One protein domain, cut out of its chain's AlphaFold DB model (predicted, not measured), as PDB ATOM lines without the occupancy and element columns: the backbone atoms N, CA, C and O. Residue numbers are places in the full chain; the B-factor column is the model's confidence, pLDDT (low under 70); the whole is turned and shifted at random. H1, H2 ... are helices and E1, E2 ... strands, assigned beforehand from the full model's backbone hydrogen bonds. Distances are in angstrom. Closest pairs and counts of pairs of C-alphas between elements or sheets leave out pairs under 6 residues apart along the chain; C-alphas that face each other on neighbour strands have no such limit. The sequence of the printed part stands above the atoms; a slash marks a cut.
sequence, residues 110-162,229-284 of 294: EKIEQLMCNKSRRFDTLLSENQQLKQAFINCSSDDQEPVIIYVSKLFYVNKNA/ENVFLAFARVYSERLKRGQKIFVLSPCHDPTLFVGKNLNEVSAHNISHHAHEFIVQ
ATOM      1  N   GLU A 110     429.055 402.421 366.081       85.94
ATOM      2  CA  GLU A 110     427.631 402.765 365.963       85.94
ATOM      3  C   GLU A 110     426.752 401.868 366.845       85.94
ATOM      4  O   GLU A 110     425.785 402.321 367.455       85.94
ATOM      5  N   LYS A 111     427.108 400.582 366.955       86.38
ATOM      6  CA  LYS A 111     426.391 399.632 367.808       86.38
ATOM      7  C   LYS A 111     426.621 399.935 369.286       86.38
ATOM      8  O   LYS A 111     425.687 399.819 370.069       86.38
ATOM      9  N   ILE A 112     427.836 400.326 369.664       87.44
ATOM     10  CA  ILE A 112     428.168 400.722 371.040       87.44
ATOM     11  C   ILE A 112     427.348 401.953 371.449       87.44
ATOM     12  O   ILE A 112     426.733 401.967 372.512       87.44
ATOM     13  N   GLU A 113     427.269 402.960 370.581       86.12
ATOM     14  CA  GLU A 113     426.485 404.173 370.837       86.12
ATOM     15  C   GLU A 113     424.987 403.872 370.976       86.12
ATOM     16  O   GLU A 113     424.338 404.387 371.888       86.12
ATOM     17  N   GLN A 114     424.452 402.970 370.148       84.44
ATOM     18  CA  GLN A 114     423.068 402.494 370.256       84.44
ATOM     19  C   GLN A 114     422.789 401.664 371.516       84.44
ATOM     20  O   GLN A 114     421.639 401.582 371.940       84.44
ATOM     21  N   LEU A 115     423.801 401.011 372.096       83.88
ATOM     22  CA  LEU A 115     423.652 400.273 373.353       83.88
ATOM     23  C   LEU A 115     423.663 401.209 374.564       83.88
ATOM     24  O   LEU A 115     422.977 400.929 375.542       83.88
ATOM     25  N   MET A 116     424.422 402.306 374.501       80.06
ATOM     26  CA  MET A 116     424.509 403.282 375.590       80.06
ATOM     27  C   MET A 116     423.363 404.296 375.595       80.06
ATOM     28  O   MET A 116     422.957 404.756 376.658       80.06
ATOM     29  N   CYS A 117     422.850 404.673 374.422       75.62
ATOM     30  CA  CYS A 117     421.787 405.665 374.289       75.62
ATOM     31  C   CYS A 117     420.487 405.042 373.790       75.62
ATOM     32  O   CYS A 117     420.468 404.246 372.855       75.62
ATOM     33  N   ASN A 118     419.361 405.503 374.336       70.56
ATOM     34  CA  ASN A 118     418.073 405.303 373.683       70.56
ATOM     35  C   ASN A 118     418.102 405.987 372.301       70.56
ATOM     36  O   ASN A 118     418.633 407.088 372.178       70.56
ATOM     37  N   LYS A 119     417.479 405.384 371.279       69.19
ATOM     38  CA  LYS A 119     417.421 405.889 369.889       69.19
ATOM     39  C   LYS A 119     416.904 407.329 369.757       69.19
ATOM     40  O   LYS A 119     417.092 407.951 368.719       69.19
ATOM     41  N   SER A 120     416.235 407.839 370.791       71.00
ATOM     42  CA  SER A 120     415.742 409.217 370.873       71.00
ATOM     43  C   SER A 120     416.841 410.253 371.177       71.00
ATOM     44  O   SER A 120     416.661 411.438 370.903       71.00
ATOM     45  N   ARG A 121     417.993 409.842 371.727       71.38
ATOM     46  CA  ARG A 121     419.096 410.737 372.112       71.38
ATOM     47  C   ARG A 121     420.374 410.438 371.339       71.38
ATOM     48  O   ARG A 121     420.661 409.298 370.988       71.38
ATOM     49  N   ARG A 122     421.163 411.488 371.105       73.88
ATOM     50  CA  ARG A 122     422.496 411.383 370.501       73.88
ATOM     51  C   ARG A 122     423.537 411.121 371.578       73.88
ATOM     52  O   ARG A 122     423.486 411.738 372.641       73.88
ATOM     53  N   PHE A 123     424.519 410.286 371.264       76.44
ATOM     54  CA  PHE A 123     425.635 409.978 372.158       76.44
ATOM     55  C   PHE A 123     426.406 411.227 372.618       76.44
ATOM     56  O   PHE A 123     426.773 411.339 373.785       76.44
ATOM     57  N   ASP A 124     426.541 412.220 371.738       75.94
ATOM     58  CA  ASP A 124     427.228 413.490 372.017       75.94
ATOM     59  C   ASP A 124     426.599 414.292 373.171       75.94
ATOM     60  O   ASP A 124     427.253 415.151 373.753       75.94
ATOM     61  N   THR A 125     425.331 414.021 373.510       77.56
ATOM     62  CA  THR A 125     424.624 414.691 374.618       77.56
ATOM     63  C   THR A 125     424.927 414.086 375.989       77.56
ATOM     64  O   THR A 125     424.561 414.674 377.006       77.56
ATOM     65  N   LEU A 126     425.581 412.920 376.037       74.00
ATOM     66  CA  LEU A 126     426.021 412.314 377.288       74.00
ATOM     67  C   LEU A 126     427.188 413.096 377.897       74.00
ATOM     68  O   LEU A 126     428.015 413.665 377.190       74.00
ATOM     69  N   LEU A 127     427.285 413.063 379.226       75.62
ATOM     70  CA  LEU A 127     428.427 413.621 379.949       75.62
ATOM     71  C   LEU A 127     429.737 412.944 379.555       75.62
ATOM     72  O   LEU A 127     429.759 411.751 379.258       75.62
ATOM     73  N   SER A 128     430.837 413.693 379.646       76.06
ATOM     74  CA  SER A 128     432.178 413.210 379.309       76.06
ATOM     75  C   SER A 128     432.576 411.942 380.074       76.06
ATOM     76  O   SER A 128     433.214 411.072 379.496       76.06
ATOM     77  N   GLU A 129     432.143 411.782 381.327       76.06
ATOM     78  CA  GLU A 129     432.350 410.555 382.119       76.06
ATOM     79  C   GLU A 129     431.628 409.346 381.503       76.06
ATOM     80  O   GLU A 129     432.219 408.290 381.298       76.06
ATOM     81  N   ASN A 130     430.368 409.513 381.095       77.88
ATOM     82  CA  ASN A 130     429.613 408.459 380.413       77.88
ATOM     83  C   ASN A 130     430.173 408.174 379.014       77.88
ATOM     84  O   ASN A 130     430.102 407.046 378.529       77.88
ATOM     85  N   GLN A 131     430.774 409.174 378.366       81.06
ATOM     86  CA  GLN A 131     431.459 408.974 377.094       81.06
ATOM     87  C   GLN A 131     432.734 408.131 377.247       81.06
ATOM     88  O   GLN A 131     433.083 407.407 376.316       81.06
ATOM     89  N   GLN A 132     433.400 408.154 378.408       83.31
ATOM     90  CA  GLN A 132     434.568 407.304 378.675       83.31
ATOM     91  C   GLN A 132     434.206 405.814 378.714       83.31
ATOM     92  O   GLN A 132     435.022 404.990 378.301       83.31
ATOM     93  N   LEU A 133     432.965 405.452 379.074       82.81
ATOM     94  CA  LEU A 133     432.482 404.063 379.006       82.81
ATOM     95  C   LEU A 133     432.563 403.481 377.589       82.81
ATOM     96  O   LEU A 133     432.731 402.275 377.425       82.81
ATOM     97  N   LYS A 134     432.528 404.330 376.552       85.31
ATOM     98  CA  LYS A 134     432.776 403.915 375.165       85.31
ATOM     99  C   LYS A 134     434.125 403.222 375.005       85.31
ATOM    100  O   LYS A 134     434.218 402.251 374.261       85.31
ATOM    101  N   GLN A 135     435.155 403.713 375.693       84.31
ATOM    102  CA  GLN A 135     436.490 403.122 375.636       84.31
ATOM    103  C   GLN A 135     436.508 401.747 376.301       84.31
ATOM    104  O   GLN A 135     437.131 400.841 375.765       84.31
ATOM    105  N   ALA A 136     435.740 401.548 377.377       84.38
ATOM    106  CA  ALA A 136     435.601 400.234 378.009       84.38
ATOM    107  C   ALA A 136     434.980 399.194 377.053       84.38
ATOM    108  O   ALA A 136     435.454 398.062 376.983       84.38
ATOM    109  N   PHE A 137     433.989 399.579 376.234       84.31
ATOM    110  CA  PHE A 137     433.438 398.693 375.194       84.31
ATOM    111  C   PHE A 137     434.453 398.311 374.105       84.31
ATOM    112  O   PHE A 137     434.372 397.211 373.560       84.31
ATOM    113  N   ILE A 138     435.357 399.228 373.744       84.50
ATOM    114  CA  ILE A 138     436.351 399.020 372.680       84.50
ATOM    115  C   ILE A 138     437.525 398.190 373.202       84.50
ATOM    116  O   ILE A 138     437.941 397.227 372.559       84.50
ATOM    117  N   ASN A 139     438.048 398.561 374.369       83.19
ATOM    118  CA  ASN A 139     439.204 397.912 374.974       83.19
ATOM    119  C   ASN A 139     438.857 396.502 375.444       83.19
ATOM    120  O   ASN A 139     439.684 395.600 375.291       83.19
ATOM    121  N   CYS A 140     437.629 396.306 375.951       77.38
ATOM    122  CA  CYS A 140     437.151 395.028 376.470       77.38
ATOM    123  C   CYS A 140     438.215 394.422 377.406       77.38
ATOM    124  O   CYS A 140     438.745 393.341 377.131       77.38
ATOM    125  N   SER A 141     438.621 395.186 378.434       76.81
ATOM    126  CA  SER A 141     439.643 394.742 379.385       76.81
ATOM    127  C   SER A 141     439.044 393.818 380.446       76.81
ATOM    128  O   SER A 141     437.832 393.768 380.682       76.81
ATOM    129  N   SER A 142     439.944 393.082 381.088       73.88
ATOM    130  CA  SER A 142     439.693 392.170 382.206       73.88
ATOM    131  C   SER A 142     440.059 392.784 383.564       73.88
ATOM    132  O   SER A 142     440.084 392.059 384.563       73.88
ATOM    133  N   ASP A 143     440.399 394.074 383.605       78.19
ATOM    134  CA  ASP A 143     440.910 394.727 384.807       78.19
ATOM    135  C   ASP A 143     439.814 394.974 385.846       78.19
ATOM    136  O   ASP A 143     438.724 395.446 385.535       78.19
ATOM    137  N   ASP A 144     440.138 394.722 387.116       72.75
ATOM    138  CA  ASP A 144     439.198 394.871 388.238       72.75
ATOM    139  C   ASP A 144     438.802 396.343 388.510       72.75
ATOM    140  O   ASP A 144     437.881 396.597 389.282       72.75
ATOM    141  N   GLN A 145     439.499 397.309 387.896       72.31
ATOM    142  CA  GLN A 145     439.219 398.750 387.998       72.31
ATOM    143  C   GLN A 145     438.352 399.281 386.847       72.31
ATOM    144  O   GLN A 145     437.900 400.425 386.906       72.31
ATOM    145  N   GLU A 146     438.127 398.487 385.795       78.94
ATOM    146  CA  GLU A 146     437.275 398.894 384.679       78.94
ATOM    147  C   GLU A 146     435.791 398.579 384.949       78.94
ATOM    148  O   GLU A 146     435.453 397.608 385.633       78.94
ATOM    149  N   PRO A 147     434.869 399.397 384.411       81.81
ATOM    150  CA  PRO A 147     433.444 399.196 384.611       81.81
ATOM    151  C   PRO A 147     432.955 397.936 383.891       81.81
ATOM    152  O   PRO A 147     433.183 397.735 382.697       81.81
ATOM    153  N   VAL A 148     432.193 397.115 384.615       86.56
ATOM    154  CA  VAL A 148     431.569 395.915 384.060       86.56
ATOM    155  C   VAL A 148     430.262 396.274 383.364       86.56
ATOM    156  O   VAL A 148     429.290 396.681 383.998       86.56
ATOM    157  N   ILE A 149     430.236 396.099 382.044       88.12
ATOM    158  CA  ILE A 149     429.072 396.405 381.211       88.12
ATOM    159  C   ILE A 149     428.397 395.116 380.747       88.12
ATOM    160  O   ILE A 149     429.025 394.243 380.139       88.12
ATOM    161  N   ILE A 150     427.097 395.013 381.027       90.44
ATOM    162  CA  ILE A 150     426.261 393.845 380.745       90.44
ATOM    163  C   ILE A 150     424.978 394.308 380.059       90.44
ATOM    164  O   ILE A 150     424.343 395.265 380.491       90.44
ATOM    165  N   TYR A 151     424.568 393.594 379.013       90.44
ATOM    166  CA  TYR A 151     423.285 393.805 378.352       90.44
ATOM    167  C   TYR A 151     422.382 392.587 378.521       90.44
ATOM    168  O   TYR A 151     422.606 391.544 377.899       90.44
ATOM    169  N   VAL A 152     421.347 392.725 379.350       91.25
ATOM    170  CA  VAL A 152     420.327 391.690 379.557       91.25
ATOM    171  C   VAL A 152     419.358 391.704 378.378       91.25
ATOM    172  O   VAL A 152     418.653 392.679 378.150       91.25
ATOM    173  N   SER A 153     419.333 390.613 377.616       90.38
ATOM    174  CA  SER A 153     418.478 390.477 376.430       90.38
ATOM    175  C   SER A 153     417.148 389.800 376.744       90.38
ATOM    176  O   SER A 153     416.142 390.084 376.100       90.38
ATOM    177  N   LYS A 154     417.136 388.867 377.704       91.12
ATOM    178  CA  LYS A 154     415.939 388.098 378.048       91.12
ATOM    179  C   LYS A 154     415.980 387.646 379.501       91.12
ATOM    180  O   LYS A 154     417.049 387.366 380.028       91.12
ATOM    181  N   LEU A 155     414.808 387.544 380.115       90.62
ATOM    182  CA  LEU A 155     414.620 386.931 381.425       90.62
ATOM    183  C   LEU A 155     413.873 385.608 381.242       90.62
ATOM    184  O   LEU A 155     412.901 385.535 380.487       90.62
ATOM    185  N   PHE A 156     414.340 384.564 381.915       88.06
ATOM    186  CA  PHE A 156     413.698 383.259 381.978       88.06
ATOM    187  C   PHE A 156     413.167 383.030 383.382       88.06
ATOM    188  O   PHE A 156     413.866 383.292 384.351       88.06
ATOM    189  N   TYR A 157     411.944 382.528 383.486       89.88
ATOM    190  CA  TYR A 157     411.366 382.106 384.754       89.88
ATOM    191  C   TYR A 157     411.528 380.593 384.871       89.88
ATOM    192  O   TYR A 157     411.006 379.854 384.032       89.88
ATOM    193  N   VAL A 158     412.318 380.148 385.842       86.81
ATOM    194  CA  VAL A 158     412.761 378.754 385.962       86.81
ATOM    195  C   VAL A 158     412.629 378.307 387.410       86.81
ATOM    196  O   VAL A 158     412.926 379.059 388.330       86.81
ATOM    197  N   ASN A 159     412.189 377.071 387.622       84.31
ATOM    198  CA  ASN A 159     412.149 376.483 388.955       84.31
ATOM    199  C   ASN A 159     413.571 376.191 389.456       84.31
ATOM    200  O   ASN A 159     414.382 375.676 388.681       84.31
ATOM    201  N   LYS A 160     413.880 376.467 390.730       81.56
ATOM    202  CA  LYS A 160     415.222 376.224 391.288       81.56
ATOM    203  C   LYS A 160     415.688 374.777 391.109       81.56
ATOM    204  O   LYS A 160     416.873 374.567 390.864       81.56
ATOM    205  N   ASN A 161     414.784 373.798 391.110       77.62
ATOM    206  CA  ASN A 161     415.113 372.392 390.840       77.62
ATOM    207  C   ASN A 161     415.690 372.127 389.445       77.62
ATOM    208  O   ASN A 161     416.417 371.158 389.237       77.62
ATOM    209  N   ALA A 162     415.339 372.950 388.458       74.94
ATOM    210  CA  ALA A 162     415.751 372.734 387.077       74.94
ATOM    211  C   ALA A 162     417.176 373.236 386.781       74.94
ATOM    212  O   ALA A 162     417.717 372.882 385.727       74.94
ATOM    213  N   GLU A 229     410.759 376.939 394.806       80.75
ATOM    214  CA  GLU A 229     410.696 378.353 394.458       80.75
ATOM    215  C   GLU A 229     411.163 378.581 393.011       80.75
ATOM    216  O   GLU A 229     412.102 377.953 392.512       80.75
ATOM    217  N   ASN A 230     410.497 379.497 392.310       83.81
ATOM    218  CA  ASN A 230     410.890 379.885 390.963       83.81
ATOM    219  C   ASN A 230     411.776 381.127 391.005       83.81
ATOM    220  O   ASN A 230     411.495 382.088 391.716       83.81
ATOM    221  N   VAL A 231     412.822 381.120 390.189       88.38
ATOM    222  CA  VAL A 231     413.788 382.208 390.055       88.38
ATOM    223  C   VAL A 231     413.772 382.782 388.648       88.38
ATOM    224  O   VAL A 231     413.411 382.119 387.672       88.38
ATOM    225  N   PHE A 232     414.203 384.036 388.545       88.88
ATOM    226  CA  PHE A 232     414.453 384.678 387.265       88.88
ATOM    227  C   PHE A 232     415.928 384.550 386.888       88.88
ATOM    228  O   PHE A 232     416.805 385.015 387.611       88.88
ATOM    229  N   LEU A 233     416.199 383.963 385.725       89.62
ATOM    230  CA  LEU A 233     417.525 383.906 385.120       89.62
ATOM    231  C   LEU A 233     417.641 384.969 384.032       89.62
ATOM    232  O   LEU A 233     416.835 385.016 383.100       89.62
ATOM    233  N   ALA A 234     418.668 385.806 384.125       90.56
ATOM    234  CA  ALA A 234     418.976 386.802 383.111       90.56
ATOM    235  C   ALA A 234     419.909 386.226 382.045       90.56
ATOM    236  O   ALA A 234     421.054 385.877 382.316       90.56
ATOM    237  N   PHE A 235     419.431 386.180 380.804       91.38
ATOM    238  CA  PHE A 235     420.269 385.938 379.643       91.38
ATOM    239  C   PHE A 235     420.860 387.250 379.170       91.38
ATOM    240  O   PHE A 235     420.150 388.133 378.669       91.38
ATOM    241  N   ALA A 236     422.166 387.372 379.343       91.31
ATOM    242  CA  ALA A 236     422.871 388.606 379.104       91.31
ATOM    243  C   ALA A 236     424.146 388.383 378.303       91.31
ATOM    244  O   ALA A 236     424.790 387.340 378.384       91.31
ATOM    245  N   ARG A 237     424.522 389.409 377.541       89.50
ATOM    246  CA  ARG A 237     425.843 389.509 376.935       89.50
ATOM    247  C   ARG A 237     426.705 390.405 377.808       89.50
ATOM    248  O   ARG A 237     426.344 391.557 378.049       89.50
ATOM    249  N   VAL A 238     427.844 389.883 378.241       89.38
ATOM    250  CA  VAL A 238     428.869 390.665 378.932       89.38
ATOM    251  C   VAL A 238     429.752 391.322 377.865       89.38
ATOM    252  O   VAL A 238     430.207 390.655 376.935       89.38
ATOM    253  N   TYR A 239     429.905 392.644 377.939       86.62
ATOM    254  CA  TYR A 239     430.759 393.438 377.043       86.62
ATOM    255  C   TYR A 239     432.109 393.799 377.674       86.62
ATOM    256  O   TYR A 239     433.019 394.210 376.967       86.62
ATOM    257  N   SER A 240     432.223 393.616 378.987       77.75
ATOM    258  CA  SER A 240     433.477 393.596 379.745       77.75
ATOM    259  C   SER A 240     433.926 392.139 379.897       77.75
ATOM    260  O   SER A 240     433.084 391.245 379.936       77.75
ATOM    261  N   GLU A 241     435.224 391.841 379.929       73.38
ATOM    262  CA  GLU A 241     435.658 390.437 379.825       73.38
ATOM    263  C   GLU A 241     435.300 389.584 381.053       73.38
ATOM    264  O   GLU A 241     435.170 388.364 380.926       73.38
ATOM    265  N   ARG A 242     435.140 390.183 382.242       84.88
ATOM    266  CA  ARG A 242     435.014 389.427 383.497       84.88
ATOM    267  C   ARG A 242     433.844 389.877 384.363       84.88
ATOM    268  O   ARG A 242     433.757 391.026 384.774       84.88
ATOM    269  N   LEU A 243     433.001 388.906 384.709       87.44
ATOM    270  CA  LEU A 243     431.939 389.008 385.706       87.44
ATOM    271  C   LEU A 243     432.178 387.941 386.775       87.44
ATOM    272  O   LEU A 243     432.408 386.780 386.435       87.44
ATOM    273  N   LYS A 244     432.141 388.320 388.056       87.56
ATOM    274  CA  LYS A 244     432.403 387.402 389.177       87.56
ATOM    275  C   LYS A 244     431.163 387.223 390.057       87.56
ATOM    276  O   LYS A 244     430.365 388.142 390.234       87.56
ATOM    277  N   ARG A 245     431.040 386.039 390.662       90.44
ATOM    278  CA  ARG A 245     430.081 385.770 391.741       90.44
ATOM    279  C   ARG A 245     430.370 386.684 392.937       90.44
ATOM    280  O   ARG A 245     431.526 386.882 393.294       90.44
ATOM    281  N   GLY A 246     429.324 387.240 393.540       87.25
ATOM    282  CA  GLY A 246     429.403 388.190 394.651       87.25
ATOM    283  C   GLY A 246     429.704 389.634 394.239       87.25
ATOM    284  O   GLY A 246     429.742 390.511 395.099       87.25
ATOM    285  N   GLN A 247     429.899 389.913 392.946       87.31
ATOM    286  CA  GLN A 247     430.143 391.272 392.472       87.31
ATOM    287  C   GLN A 247     428.868 392.120 392.564       87.31
ATOM    288  O   GLN A 247     427.790 391.691 392.149       87.31
ATOM    289  N   LYS A 248     429.008 393.338 393.095       88.06
ATOM    290  CA  LYS A 248     427.952 394.355 393.125       88.06
ATOM    291  C   LYS A 248     427.900 395.075 391.782       88.06
ATOM    292  O   LYS A 248     428.916 395.589 391.318       88.06
ATOM    293  N   ILE A 249     426.724 395.106 391.171       88.69
ATOM    294  CA  ILE A 249     426.451 395.789 389.906       88.69
ATOM    295  C   ILE A 249     425.169 396.613 390.024       88.69
ATOM    296  O   ILE A 249     424.320 396.336 390.867       88.69
ATOM    297  N   PHE A 250     425.003 397.612 389.162       88.00
ATOM    298  CA  PHE A 250     423.760 398.374 389.073       88.00
ATOM    299  C   PHE A 250     422.935 397.905 387.873       88.00
ATOM    300  O   PHE A 250     423.414 397.897 386.740       88.00
ATOM    301  N   VAL A 251     421.682 397.526 388.121       88.38
ATOM    302  CA  VAL A 251     420.701 397.205 387.083       88.38
ATOM    303  C   VAL A 251     419.959 398.481 386.717       88.38
ATOM    304  O   VAL A 251     419.278 399.080 387.552       88.38
ATOM    305  N   LEU A 252     420.106 398.893 385.461       86.44
ATOM    306  CA  LEU A 252     419.492 400.100 384.921       86.44
ATOM    307  C   LEU A 252     418.195 399.743 384.189       86.44
ATOM    308  O   LEU A 252     418.182 398.894 383.296       86.44
ATOM    309  N   SER A 253     417.101 400.409 384.551       83.50
ATOM    310  CA  SER A 253     415.811 400.271 383.873       83.50
ATOM    311  C   SER A 253     415.810 401.014 382.526       83.50
ATOM    312  O   SER A 253     416.550 401.983 382.363       83.50
ATOM    313  N   PRO A 254     414.932 400.661 381.565       80.19
ATOM    314  CA  PRO A 254     414.879 401.319 380.250       80.19
ATOM    315  C   PRO A 254     414.627 402.835 380.287       80.19
ATOM    316  O   PRO A 254     414.983 403.545 379.350       80.19
ATOM    317  N   CYS A 255     414.006 403.327 381.362       78.06
ATOM    318  CA  CYS A 255     413.737 404.749 381.591       78.06
ATOM    319  C   CYS A 255     414.865 405.471 382.348       78.06
ATOM    320  O   CYS A 255     414.696 406.626 382.728       78.06
ATOM    321  N   HIS A 256     415.988 404.799 382.618       79.69
ATOM    322  CA  HIS A 256     417.125 405.411 383.289       79.69
ATOM    323  C   HIS A 256     417.711 406.533 382.421       79.69
ATOM    324  O   HIS A 256     418.105 406.304 381.277       79.69
ATOM    325  N   ASP A 257     417.778 407.740 382.983       75.38
ATOM    326  CA  ASP A 257     418.399 408.892 382.341       75.38
ATOM    327  C   ASP A 257     419.651 409.322 383.121       75.38
ATOM    328  O   ASP A 257     419.519 409.891 384.212       75.38
ATOM    329  N   PRO A 258     420.863 409.090 382.584       72.38
ATOM    330  CA  PRO A 258     422.105 409.386 383.288       72.38
ATOM    331  C   PRO A 258     422.321 410.891 383.524       72.38
ATOM    332  O   PRO A 258     423.102 411.266 384.396       72.38
ATOM    333  N   THR A 259     421.619 411.781 382.808       69.81
ATOM    334  CA  THR A 259     421.759 413.236 383.009       69.81
ATOM    335  C   THR A 259     421.084 413.745 384.282       69.81
ATOM    336  O   THR A 259     421.360 414.858 384.716       69.81
ATOM    337  N   LEU A 260     420.212 412.953 384.912       67.75
ATOM    338  CA  LEU A 260     419.556 413.336 386.169       67.75
ATOM    339  C   LEU A 260     420.488 413.237 387.391       67.75
ATOM    340  O   LEU A 260     420.122 413.673 388.483       67.75
ATOM    341  N   PHE A 261     421.686 412.678 387.214       61.94
ATOM    342  CA  PHE A 261     422.631 412.366 388.292       61.94
ATOM    343  C   PHE A 261     423.847 413.295 388.343       61.94
ATOM    344  O   PHE A 261     424.740 413.107 389.167       61.94
ATOM    345  N   VAL A 262     423.878 414.313 387.484       53.59
ATOM    346  CA  VAL A 262     425.001 415.248 387.365       53.59
ATOM    347  C   VAL A 262     425.198 416.023 388.670       53.59
ATOM    348  O   VAL A 262     424.304 416.743 389.109       53.59
ATOM    349  N   GLY A 263     426.383 415.887 389.279       51.56
ATOM    350  CA  GLY A 263     426.807 416.663 390.452       51.56
ATOM    351  C   GLY A 263     426.498 416.052 391.825       51.56
ATOM    352  O   GLY A 263     426.749 416.706 392.834       51.56
ATOM    353  N   LYS A 264     425.982 414.817 391.901       54.44
ATOM    354  CA  LYS A 264     425.863 414.078 393.171       54.44
ATOM    355  C   LYS A 264     427.019 413.087 393.301       54.44
ATOM    356  O   LYS A 264     427.175 412.221 392.448       54.44
ATOM    357  N   ASN A 265     427.805 413.190 394.374       46.75
ATOM    358  CA  ASN A 265     428.810 412.181 394.714       46.75
ATOM    359  C   ASN A 265     428.107 410.835 394.942       46.75
ATOM    360  O   ASN A 265     427.462 410.632 395.969       46.75
ATOM    361  N   LEU A 266     428.241 409.904 393.992       54.00
ATOM    362  CA  LEU A 266     427.674 408.551 394.080       54.00
ATOM    363  C   LEU A 266     428.169 407.767 395.310       54.00
ATOM    364  O   LEU A 266     427.509 406.824 395.729       54.00
ATOM    365  N   ASN A 267     429.278 408.193 395.920       49.94
ATOM    366  CA  ASN A 267     429.857 407.569 397.111       49.94
ATOM    367  C   ASN A 267     429.121 407.919 398.423       49.94
ATOM    368  O   ASN A 267     429.327 407.234 399.419       49.94
ATOM    369  N   GLU A 268     428.271 408.954 398.442       43.81
ATOM    370  CA  GLU A 268     427.532 409.397 399.642       43.81
ATOM    371  C   GLU A 268     426.023 409.103 399.575       43.81
ATOM    372  O   GLU A 268     425.305 409.255 400.565       43.81
ATOM    373  N   VAL A 269     425.513 408.659 398.421       46.38
ATOM    374  CA  VAL A 269     424.093 408.331 398.258       46.38
ATOM    375  C   VAL A 269     423.878 406.881 398.678       46.38
ATOM    376  O   VAL A 269     424.188 405.961 397.927       46.38
ATOM    377  N   SER A 270     423.322 406.671 399.877       43.59
ATOM    378  CA  SER A 270     422.839 405.357 400.319       43.59
ATOM    379  C   SER A 270     422.064 404.669 399.194       43.59
ATOM    380  O   SER A 270     421.070 405.202 398.692       43.59
ATOM    381  N   ALA A 271     422.525 403.471 398.829       48.41
ATOM    382  CA  ALA A 271     422.159 402.676 397.654       48.41
ATOM    383  C   ALA A 271     420.659 402.352 397.471       48.41
ATOM    384  O   ALA A 271     420.273 401.701 396.505       48.41
ATOM    385  N   HIS A 272     419.790 402.808 398.374       43.16
ATOM    386  CA  HIS A 272     418.348 402.583 398.324       43.16
ATOM    387  C   HIS A 272     417.559 403.606 397.499       43.16
ATOM    388  O   HIS A 272     416.435 403.303 397.124       43.16
ATOM    389  N   ASN A 273     418.108 404.787 397.185       47.28
ATOM    390  CA  ASN A 273     417.374 405.832 396.452       47.28
ATOM    391  C   ASN A 273     418.265 406.609 395.473       47.28
ATOM    392  O   ASN A 273     418.285 407.838 395.472       47.28
ATOM    393  N   ILE A 274     419.018 405.903 394.625       55.12
ATOM    394  CA  ILE A 274     419.731 406.549 393.514       55.12
ATOM    395  C   ILE A 274     418.673 407.056 392.511       55.12
ATOM    396  O   ILE A 274     418.630 408.245 392.207       55.12
ATOM    397  N   SER A 275     417.727 406.206 392.094       59.47
ATOM    398  CA  SER A 275     416.524 406.559 391.318       59.47
ATOM    399  C   SER A 275     415.579 405.353 391.255       59.47
ATOM    400  O   SER A 275     416.052 404.224 391.323       59.47
ATOM    401  N   HIS A 276     414.276 405.552 391.011       66.94
ATOM    402  CA  HIS A 276     413.319 404.470 390.695       66.94
ATOM    403  C   HIS A 276     413.718 403.607 389.476       66.94
ATOM    404  O   HIS A 276     413.031 402.646 389.132       66.94
ATOM    405  N   HIS A 277     414.786 403.979 388.770       77.94
ATOM    406  CA  HIS A 277     415.250 403.341 387.546       77.94
ATOM    407  C   HIS A 277     416.667 402.757 387.653       77.94
ATOM    408  O   HIS A 277     417.221 402.373 386.626       77.94
ATOM    409  N   ALA A 278     417.266 402.705 388.848       82.12
ATOM    410  CA  ALA A 278     418.562 402.064 389.076       82.12
ATOM    411  C   ALA A 278     418.570 401.309 390.413       82.12
ATOM    412  O   ALA A 278     418.307 401.904 391.458       82.12
ATOM    413  N   HIS A 279     418.899 400.017 390.375       83.19
ATOM    414  CA  HIS A 279     418.913 399.144 391.551       83.19
ATOM    415  C   HIS A 279     420.269 398.459 391.716       83.19
ATOM    416  O   HIS A 279     420.823 397.951 390.743       83.19
ATOM    417  N   GLU A 280     420.802 398.425 392.939       86.19
ATOM    418  CA  GLU A 280     421.983 397.613 393.256       86.19
ATOM    419  C   GLU A 280     421.595 396.126 393.260       86.19
ATOM    420  O   GLU A 280     420.589 395.729 393.848       86.19
ATOM    421  N   PHE A 281     422.396 395.303 392.594       87.94
ATOM    422  CA  PHE A 281     422.222 393.863 392.489       87.94
ATOM    423  C   PHE A 281     423.555 393.163 392.742       87.94
ATOM    424  O   PHE A 281     424.598 393.586 392.246       87.94
ATOM    425  N   ILE A 282     423.523 392.068 393.498       90.38
ATOM    426  CA  ILE A 282     424.697 391.229 393.747       90.38
ATOM    427  C   ILE A 282     424.577 389.991 392.871       90.38
ATOM    428  O   ILE A 282     423.590 389.261 392.952       90.38
ATOM    429  N   VAL A 283     425.591 389.742 392.047       89.94
ATOM    430  CA  VAL A 283     425.640 388.576 391.161       89.94
ATOM    431  C   VAL A 283     425.707 387.304 392.001       89.94
ATOM    432  O   VAL A 283     426.734 387.016 392.612       89.94
ATOM    433  N   GLN A 284     424.616 386.542 392.037       87.38
ATOM    434  CA  GLN A 284     424.536 385.315 392.829       87.38
ATOM    435  C   GLN A 284     425.207 384.144 392.126       87.38
ATOM    436  O   GLN A 284     426.140 383.576 392.671       87.38
TER     437      GLN A 284
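This is residues 110 to 162 and 229 to 284 of the 294 residues of the protein "Hypothetical protein" of Rotaria sordida (UniProt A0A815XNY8). A long two-stranded ribbon, E1 and E2, reaches to one end of the long axis, and helices H1 and H2 lie toward the other end, meeting at a steep angle. Between these ends, nearer the middle, lies a shorter two-stranded ribbon, E3 and E4, with the short helix H3 and a long loop, residues 262 to 277, beyond it. The printed part has 109 residues, with three named helices and four named strands in the order H1 H2 E1 E2 E3 H3 E4; each ribbon is an antiparallel sheet of two strands. The class is mixed, helices and strands, with 52 residues, under half, in named elements. The whole is only just compact, close to loose, with a radius of gyration of the C-alphas of 15.2 A, and it is only just elongated, spanning 46 by 31 by 30 A.

Start at H1, residues 110 to 116, and follow the long link to H2, residues 128 to 139. The two only just touch, with 3 pairs of C-alphas within 8 A, and H2 does so with residues 134 to 137 alone; the closest C-alphas are those of Ile 112 and Lys 134, 7.0 A apart. They run opposite ways at a steep tilt of 56 degrees. Next look at E1, residues 150 to 159, which bends by 72 degrees at residue 153, and E2, residues 230 to 238. They are antiparallel neighbours at 157 degrees, with N 151 and O 237 2.9 A apart and N 233 and O 156 2.8 A apart, both within hydrogen-bond range. Then find E3, residues 248 to 252, and E4, residues 278 to 282, antiparallel at 148 degrees; N 249 and O 281 are within hydrogen-bond range at 2.8 A. E1 and E3 are near each other, while E2 and E4 are apart. H3, residues 258 to 261, follows E3 by a tight link and touches no helix. In H1 every O i to N i+4 pair is within hydrogen-bond range, in H2 4 of 8 are, and H3 is too short for such a pair.

Find C-alpha 110 at (427.631, 402.765, 365.963), where H1 begins; H2 then runs 17.4 A from Ser 128 to Asn 139. From C-alpha 150 at (426.261, 393.845, 380.745), E1 covers 23.8 A to Asn 159, and E2 covers 24.2 A from Asn 230 to Val 238. E3 measures 13.1 A, H3 5.8 A and E4 13.3 A, ending at C-alpha 282 at (424.697, 391.229, 393.747).

The C-alphas of Asp 124 and Asn 161 are the two farthest apart, at 46.8 A. Residues 163 to 228 are not printed, and C-alphas 162 and 229 stand 10.6 A apart across that cut, on the link from E1 to E2. The links H1 to H2 and H3 to E4 are long. Mean pLDDT of the printed part is 78.0; look for values under 70 at residue 119 and residues 259 to 276.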